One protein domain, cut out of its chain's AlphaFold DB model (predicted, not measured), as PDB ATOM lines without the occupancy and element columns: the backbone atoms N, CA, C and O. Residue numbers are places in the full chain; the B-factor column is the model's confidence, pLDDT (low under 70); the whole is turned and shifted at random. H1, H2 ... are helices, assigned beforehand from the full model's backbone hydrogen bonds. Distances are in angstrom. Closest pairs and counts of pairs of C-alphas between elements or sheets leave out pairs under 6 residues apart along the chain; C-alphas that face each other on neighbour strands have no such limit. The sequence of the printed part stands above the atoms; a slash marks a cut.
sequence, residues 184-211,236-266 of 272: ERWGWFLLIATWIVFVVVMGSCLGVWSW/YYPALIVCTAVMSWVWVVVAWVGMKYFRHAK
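Overview. This is residues 184 to 211 and 236 to 266 of the 272 residues of an uncharacterized protein of Pyrenochaeta sp. DS3sAY3a (UniProt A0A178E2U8). Two long helices, H1 and then the longer H2, run side by side in opposite ways, nearest where H1 ends and H2 begins; residues 258 to 266 stick out at the far end of H2. The 59 printed residues include two named helices and no named strand, class all helix. The whole is loose, with a radius of gyration of the C-alphas of 14.4 A, and only just a rod, spanning 47 by 23 by 13 A.

Along the chain. H1, residues 184 to 205, begins at C-alpha 184 (-44.314, -28.673, 1.283) and is 30.8 A long. H2, residues 236 to 264, is 41.6 A long and ends at C-alpha 264 (-56.172, -26.104, -11.440).

Arrangement. H1, with residues 197 to 204 alone, and H2, with residues 239 to 246 alone, only just touch, with 3 pairs of C-alphas within 8 A. The closest C-alphas are those of Ser 204 and Ala 239, 7.2 A apart. Their lines stand at a shallow tilt of 10 degrees, opposite ways. Every O i to N i+4 pair is within hydrogen-bond range in H1, and 23 of 25 are in H2.

Size, cuts and confidence. Residues 212 to 235 are not printed; C-alphas 211 and 236 are 15.1 A apart across the cut. The pLDDT is under 70 in residues 205 to 211, 236 to 240 and 261 to 266.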
ATOM      1  N   GLU A 184     -45.767 -28.866   1.156       82.31
ATOM      2  CA  GLU A 184     -44.314 -28.673   1.283       82.31
ATOM      3  C   GLU A 184     -43.763 -27.744   0.193       82.31
ATOM      4  O   GLU A 184     -43.043 -26.789   0.489       82.31
ATOM      5  N   ARG A 185     -44.128 -27.971  -1.078       78.06
ATOM      6  CA  ARG A 185     -43.696 -27.127  -2.211       78.06
ATOM      7  C   ARG A 185     -44.215 -25.691  -2.091       78.06
ATOM      8  O   ARG A 185     -43.479 -24.750  -2.395       78.06
ATOM      9  N   TRP A 186     -45.447 -25.504  -1.623       82.62
ATOM     10  CA  TRP A 186     -45.992 -24.180  -1.302       82.62
ATOM     11  C   TRP A 186     -45.383 -23.588  -0.023       82.62
ATOM     12  O   TRP A 186     -45.080 -22.397   0.012       82.62
ATOM     13  N   GLY A 187     -45.137 -24.409   0.994       82.88
ATOM     14  CA  GLY A 187     -44.533 -24.031   2.269       82.88
ATOM     15  C   GLY A 187     -43.100 -23.536   2.107       82.88
ATOM     16  O   GLY A 187     -42.771 -22.480   2.630       82.88
ATOM     17  N   TRP A 188     -42.271 -24.212   1.308       85.81
ATOM     18  CA  TRP A 188     -40.914 -23.767   0.967       85.81
ATOM     19  C   TRP A 188     -40.913 -22.436   0.203       85.81
ATOM     20  O   TRP A 188     -40.091 -21.560   0.467       85.81
ATOM     21  N   PHE A 189     -41.876 -22.247  -0.702       84.00
ATOM     22  CA  PHE A 189     -42.047 -20.997  -1.441       84.00
ATOM     23  C   PHE A 189     -42.469 -19.836  -0.524       84.00
ATOM     24  O   PHE A 189     -41.895 -18.750  -0.605       84.00
ATOM     25  N   LEU A 190     -43.410 -20.070   0.397       83.88
ATOM     26  CA  LEU A 190     -43.806 -19.106   1.431       83.88
ATOM     27  C   LEU A 190     -42.667 -18.828   2.426       83.88
ATOM     28  O   LEU A 190     -42.461 -17.675   2.802       83.88
ATOM     29  N   LEU A 191     -41.898 -19.853   2.803       90.38
ATOM     30  CA  LEU A 191     -40.735 -19.759   3.687       90.38
ATOM     31  C   LEU A 191     -39.633 -18.895   3.064       90.38
ATOM     32  O   LEU A 191     -39.097 -18.017   3.735       90.38
ATOM     33  N   ILE A 192     -39.331 -19.075   1.775       86.94
ATOM     34  CA  ILE A 192     -38.391 -18.208   1.053       86.94
ATOM     35  C   ILE A 192     -38.960 -16.800   0.881       86.94
ATOM     36  O   ILE A 192     -38.229 -15.838   1.094       86.94
ATOM     37  N   ALA A 193     -40.243 -16.643   0.551       85.44
ATOM     38  CA  ALA A 193     -40.849 -15.320   0.409       85.44
ATOM     39  C   ALA A 193     -40.788 -14.516   1.722       85.44
ATOM     40  O   ALA A 193     -40.325 -13.376   1.715       85.44
ATOM     41  N   THR A 194     -41.175 -15.115   2.856       85.69
ATOM     42  CA  THR A 194     -41.097 -14.455   4.169       85.69
ATOM     43  C   THR A 194     -39.651 -14.249   4.626       85.69
ATOM     44  O   THR A 194     -39.332 -13.196   5.174       85.69
ATOM     45  N   TRP A 195     -38.735 -15.180   4.325       90.25
ATOM     46  CA  TRP A 195     -37.316 -15.016   4.648       90.25
ATOM     47  C   TRP A 195     -36.689 -13.865   3.853       90.25
ATOM     48  O   TRP A 195     -36.081 -12.992   4.458       90.25
ATOM     49  N   ILE A 196     -36.904 -13.770   2.536       85.38
ATOM     50  CA  ILE A 196     -36.412 -12.641   1.729       85.38
ATOM     51  C   ILE A 196     -37.012 -11.311   2.207       85.38
ATOM     52  O   ILE A 196     -36.276 -10.336   2.343       85.38
ATOM     53  N   VAL A 197     -38.308 -11.264   2.541       83.69
ATOM     54  CA  VAL A 197     -38.917 -10.066   3.149       83.69
ATOM     55  C   VAL A 197     -38.248  -9.722   4.484       83.69
ATOM     56  O   VAL A 197     -37.925  -8.559   4.704       83.69
ATOM     57  N   PHE A 198     -37.962 -10.697   5.349       84.94
ATOM     58  CA  PHE A 198     -37.291 -10.458   6.630       84.94
ATOM     59  C   PHE A 198     -35.820 -10.025   6.464       84.94
ATOM     60  O   PHE A 198     -35.416  -9.060   7.113       84.94
ATOM     61  N   VAL A 199     -35.043 -10.630   5.549       84.94
ATOM     62  CA  VAL A 199     -33.686 -10.161   5.182       84.94
ATOM     63  C   VAL A 199     -33.732  -8.709   4.716       84.94
ATOM     64  O   VAL A 199     -32.911  -7.898   5.141       84.94
ATOM     65  N   VAL A 200     -34.679  -8.365   3.841       77.75
ATOM     66  CA  VAL A 200     -34.747  -7.028   3.246       77.75
ATOM     67  C   VAL A 200     -35.233  -5.983   4.249       77.75
ATOM     68  O   VAL A 200     -34.598  -4.939   4.365       77.75
ATOM     69  N   VAL A 201     -36.288  -6.258   5.021       80.69
ATOM     70  CA  VAL A 201     -36.786  -5.344   6.065       80.69
ATOM     71  C   VAL A 201     -35.720  -5.131   7.140       80.69
ATOM     72  O   VAL A 201     -35.352  -3.991   7.417       80.69
ATOM     73  N   MET A 202     -35.160  -6.209   7.698       81.56
ATOM     74  CA  MET A 202     -34.164  -6.093   8.764       81.56
ATOM     75  C   MET A 202     -32.848  -5.495   8.247       81.56
ATOM     76  O   MET A 202     -32.262  -4.640   8.904       81.56
ATOM     77  N   GLY A 203     -32.417  -5.872   7.040       75.94
ATOM     78  CA  GLY A 203     -31.242  -5.306   6.376       75.94
ATOM     79  C   GLY A 203     -31.402  -3.827   6.011       75.94
ATOM     80  O   GLY A 203     -30.428  -3.082   6.076       75.94
ATOM     81  N   SER A 204     -32.619  -3.376   5.688       71.75
ATOM     82  CA  SER A 204     -32.928  -1.957   5.476       71.75
ATOM     83  C   SER A 204     -32.855  -1.174   6.788       71.75
ATOM     84  O   SER A 204     -32.190  -0.144   6.838       71.75
ATOM     85  N   CYS A 205     -33.483  -1.661   7.863       64.81
ATOM     86  CA  CYS A 205     -33.457  -0.999   9.173       64.81
ATOM     87  C   CYS A 205     -32.060  -0.967   9.815       64.81
ATOM     88  O   CYS A 205     -31.746  -0.030  10.542       64.81
ATOM     89  N   LEU A 206     -31.222  -1.971   9.545       66.31
ATOM     90  CA  LEU A 206     -29.835  -2.046  10.017       66.31
ATOM     91  C   LEU A 206     -28.825  -1.388   9.055       66.31
ATOM     92  O   LEU A 206     -27.622  -1.464   9.294       66.31
ATOM     93  N   GLY A 207     -29.280  -0.779   7.952       63.16
ATOM     94  CA  GLY A 207     -28.417  -0.112   6.972       63.16
ATOM     95  C   GLY A 207     -27.472  -1.038   6.193       63.16
ATOM     96  O   GLY A 207     -26.634  -0.547   5.446       63.16
ATOM     97  N   VAL A 208     -27.606  -2.366   6.299       65.31
ATOM     98  CA  VAL A 208     -26.650  -3.377   5.778       65.31
ATOM     99  C   VAL A 208     -26.677  -3.535   4.251       65.31
ATOM    100  O   VAL A 208     -26.082  -4.464   3.712       65.31
ATOM    101  N   TRP A 209     -27.353  -2.631   3.549       65.31
ATOM    102  CA  TRP A 209     -27.276  -2.475   2.097       65.31
ATOM    103  C   TRP A 209     -26.471  -1.239   1.678       65.31
ATOM    104  O   TRP A 209     -26.230  -1.078   0.487       65.31
ATOM    105  N   SER A 210     -26.031  -0.381   2.612       60.50
ATOM    106  CA  SER A 210     -25.260   0.832   2.303       60.50
ATOM    107  C   SER A 210     -24.027   0.510   1.464       60.50
ATOM    108  O   SER A 210     -23.936   0.995   0.348       60.50
ATOM    109  N   TRP A 211     -23.171  -0.413   1.911       63.75
ATOM    110  CA  TRP A 211     -21.969  -0.870   1.193       63.75
ATOM    111  C   TRP A 211     -22.230  -1.441  -0.216       63.75
ATOM    112  O   TRP A 211     -21.309  -1.521  -1.021       63.75
ATOM    113  N   TYR A 236     -33.272   7.541   1.076       60.84
ATOM    114  CA  TYR A 236     -34.582   7.454   0.406       60.84
ATOM    115  C   TYR A 236     -34.531   6.723  -0.949       60.84
ATOM    116  O   TYR A 236     -35.318   5.807  -1.182       60.84
ATOM    117  N   TYR A 237     -33.577   7.056  -1.829       63.81
ATOM    118  CA  TYR A 237     -33.463   6.401  -3.141       63.81
ATOM    119  C   TYR A 237     -33.079   4.906  -3.053       63.81
ATOM    120  O   TYR A 237     -33.786   4.105  -3.667       63.81
ATOM    121  N   PRO A 238     -32.070   4.474  -2.264       68.38
ATOM    122  CA  PRO A 238     -31.846   3.053  -1.979       68.38
ATOM    123  C   PRO A 238     -33.084   2.338  -1.421       68.38
ATOM    124  O   PRO A 238     -33.431   1.258  -1.899       68.38
ATOM    125  N   ALA A 239     -33.799   2.949  -0.470       69.31
ATOM    126  CA  ALA A 239     -35.023   2.379   0.092       69.31
ATOM    127  C   ALA A 239     -36.128   2.221  -0.970       69.31
ATOM    128  O   ALA A 239     -36.787   1.183  -1.007       69.31
ATOM    129  N   LEU A 240     -36.298   3.187  -1.882       69.69
ATOM    130  CA  LEU A 240     -37.214   3.068  -3.023       69.69
ATOM    131  C   LEU A 240     -36.795   1.970  -4.009       69.69
ATOM    132  O   LEU A 240     -37.653   1.214  -4.465       69.69
ATOM    133  N   ILE A 241     -35.508   1.859  -4.348       75.62
ATOM    134  CA  ILE A 241     -34.995   0.835  -5.274       75.62
ATOM    135  C   ILE A 241     -35.223  -0.563  -4.688       75.62
ATOM    136  O   ILE A 241     -35.755  -1.442  -5.362       75.62
ATOM    137  N   VAL A 242     -34.917  -0.756  -3.405       74.50
ATOM    138  CA  VAL A 242     -35.146  -2.026  -2.703       74.50
ATOM    139  C   VAL A 242     -36.646  -2.317  -2.542       74.50
ATOM    140  O   VAL A 242     -37.082  -3.438  -2.803       74.50
ATOM    141  N   CYS A 243     -37.466  -1.318  -2.203       76.44
ATOM    142  CA  CYS A 243     -38.921  -1.464  -2.094       76.44
ATOM    143  C   CYS A 243     -39.572  -1.821  -3.443       76.44
ATOM    144  O   CYS A 243     -40.406  -2.723  -3.512       76.44
ATOM    145  N   THR A 244     -39.156  -1.183  -4.541       77.12
ATOM    146  CA  THR A 244     -39.654  -1.493  -5.893       77.12
ATOM    147  C   THR A 244     -39.127  -2.828  -6.425       77.12
ATOM    148  O   THR A 244     -39.874  -3.537  -7.102       77.12
ATOM    149  N   ALA A 245     -37.912  -3.246  -6.060       80.31
ATOM    150  CA  ALA A 245     -37.410  -4.596  -6.326       80.31
ATOM    151  C   ALA A 245     -38.233  -5.670  -5.591       80.31
ATOM    152  O   ALA A 245     -38.669  -6.637  -6.215       80.31
ATOM    153  N   VAL A 246     -38.540  -5.482  -4.301       78.75
ATOM    154  CA  VAL A 246     -39.431  -6.393  -3.557       78.75
ATOM    155  C   VAL A 246     -40.844  -6.378  -4.134       78.75
ATOM    156  O   VAL A 246     -41.422  -7.440  -4.345       78.75
ATOM    157  N   MET A 247     -41.409  -5.209  -4.441       83.25
ATOM    158  CA  MET A 247     -42.780  -5.117  -4.953       83.25
ATOM    159  C   MET A 247     -42.914  -5.739  -6.350       83.25
ATOM    160  O   MET A 247     -43.885  -6.443  -6.613       83.25
ATOM    161  N   SER A 248     -41.927  -5.555  -7.231       84.31
ATOM    162  CA  SER A 248     -41.896  -6.225  -8.539       84.31
ATOM    163  C   SER A 248     -41.648  -7.733  -8.418       84.31
ATOM    164  O   SER A 248     -42.295  -8.498  -9.130       84.31
ATOM    165  N   TRP A 249     -40.820  -8.190  -7.469       87.12
ATOM    166  CA  TRP A 249     -40.685  -9.615  -7.142       87.12
ATOM    167  C   TRP A 249     -42.006 -10.217  -6.650       87.12
ATOM    168  O   TRP A 249     -42.438 -11.245  -7.168       87.12
ATOM    169  N   VAL A 250     -42.700  -9.556  -5.718       84.06
ATOM    170  CA  VAL A 250     -44.031  -9.962  -5.236       84.06
ATOM    171  C   VAL A 250     -45.047  -9.987  -6.382       84.06
ATOM    172  O   VAL A 250     -45.845 -10.915  -6.452       84.06
ATOM    173  N   TRP A 251     -44.990  -9.049  -7.331       90.31
ATOM    174  CA  TRP A 251     -45.825  -9.084  -8.540       90.31
ATOM    175  C   TRP A 251     -45.502 -10.259  -9.472       90.31
ATOM    176  O   TRP A 251     -46.427 -10.913  -9.951       90.31
ATOM    177  N   VAL A 252     -44.223 -10.572  -9.712       87.31
ATOM    178  CA  VAL A 252     -43.804 -11.749 -10.500       87.31
ATOM    179  C   VAL A 252     -44.257 -13.042  -9.821       87.31
ATOM    180  O   VAL A 252     -44.795 -13.929 -10.484       87.31
ATOM    181  N   VAL A 253     -44.116 -13.116  -8.495       85.31
ATOM    182  CA  VAL A 253     -44.654 -14.189  -7.653       85.31
ATOM    183  C   VAL A 253     -46.167 -14.299  -7.837       85.31
ATOM    184  O   VAL A 253     -46.633 -15.340  -8.285       85.31
ATOM    185  N   VAL A 254     -46.946 -13.246  -7.578       85.00
ATOM    186  CA  VAL A 254     -48.417 -13.262  -7.679       85.00
ATOM    187  C   VAL A 254     -48.891 -13.609  -9.096       85.00
ATOM    188  O   VAL A 254     -49.849 -14.364  -9.242       85.00
ATOM    189  N   ALA A 255     -48.205 -13.145 -10.142       85.94
ATOM    190  CA  ALA A 255     -48.522 -13.487 -11.527       85.94
ATOM    191  C   ALA A 255     -48.236 -14.966 -11.854       85.94
ATOM    192  O   ALA A 255     -49.080 -15.635 -12.454       85.94
ATOM    193  N   TRP A 256     -47.087 -15.507 -11.432       86.25
ATOM    194  CA  TRP A 256     -46.745 -16.926 -11.606       86.25
ATOM    195  C   TRP A 256     -47.680 -17.839 -10.803       86.25
ATOM    196  O   TRP A 256     -48.218 -18.812 -11.332       86.25
ATOM    197  N   VAL A 257     -47.926 -17.481  -9.542       82.00
ATOM    198  CA  VAL A 257     -48.837 -18.170  -8.622       82.00
ATOM    199  C   VAL A 257     -50.272 -18.147  -9.153       82.00
ATOM    200  O   VAL A 257     -50.918 -19.191  -9.191       82.00
ATOM    201  N   GLY A 258     -50.754 -17.003  -9.646       80.69
ATOM    202  CA  GLY A 258     -52.066 -16.876 -10.284       80.69
ATOM    203  C   GLY A 258     -52.185 -17.731 -11.547       80.69
ATOM    204  O   GLY A 258     -53.127 -18.512 -11.673       80.69
ATOM    205  N   MET A 259     -51.198 -17.664 -12.448       77.50
ATOM    206  CA  MET A 259     -51.144 -18.496 -13.660       77.50
ATOM    207  C   MET A 259     -51.108 -20.001 -13.340       77.50
ATOM    208  O   MET A 259     -51.642 -20.803 -14.110       77.50
ATOM    209  N   LYS A 260     -50.520 -20.400 -12.203       72.81
ATOM    210  CA  LYS A 260     -50.577 -21.778 -11.701       72.81
ATOM    211  C   LYS A 260     -51.967 -22.111 -11.140       72.81
ATOM    212  O   LYS A 260     -52.598 -23.038 -11.638       72.81
ATOM    213  N   TYR A 261     -52.489 -21.358 -10.168       68.75
ATOM    214  CA  TYR A 261     -53.769 -21.672  -9.512       68.75
ATOM    215  C   TYR A 261     -54.976 -21.636 -10.465       68.75
ATOM    216  O   TYR A 261     -55.787 -22.564 -10.450       68.75
ATOM    217  N   PHE A 262     -55.070 -20.652 -11.370       62.66
ATOM    218  CA  PHE A 262     -56.149 -20.599 -12.373       62.66
ATOM    219  C   PHE A 262     -56.145 -21.790 -13.344       62.66
ATOM    220  O   PHE A 262     -57.155 -22.034 -14.010       62.66
ATOM    221  N   ARG A 263     -55.043 -22.546 -13.421       60.59
ATOM    222  CA  ARG A 263     -54.929 -23.757 -14.240       60.59
ATOM    223  C   ARG A 263     -55.471 -25.012 -13.549       60.59
ATOM    224  O   ARG A 263     -55.852 -25.942 -14.250       60.59
ATOM    225  N   HIS A 264     -55.550 -25.023 -12.216       56.12
ATOM    226  CA  HIS A 264     -56.172 -26.104 -11.440       56.12
ATOM    227  C   HIS A 264     -57.668 -25.841 -11.179       56.12
ATOM    228  O   HIS A 264     -58.475 -26.764 -11.233       56.12
ATOM    229  N   ALA A 265     -58.076 -24.577 -11.020       57.25
ATOM    230  CA  ALA A 265     -59.464 -24.170 -10.748       57.25
ATOM    231  C   ALA A 265     -60.452 -24.305 -11.939       57.25
ATOM    232  O   ALA A 265     -61.440 -23.574 -12.010       57.25
ATOM    233  N   LYS A 266     -60.179 -25.182 -12.917       53.81
ATOM    234  CA  LYS A 266     -60.967 -25.326 -14.159       53.81
ATOM    235  C   LYS A 266     -61.384 -26.759 -14.514       53.81
ATOM    236  O   LYS A 266     -61.848 -26.980 -15.626       53.81
TER     237      LYS A 266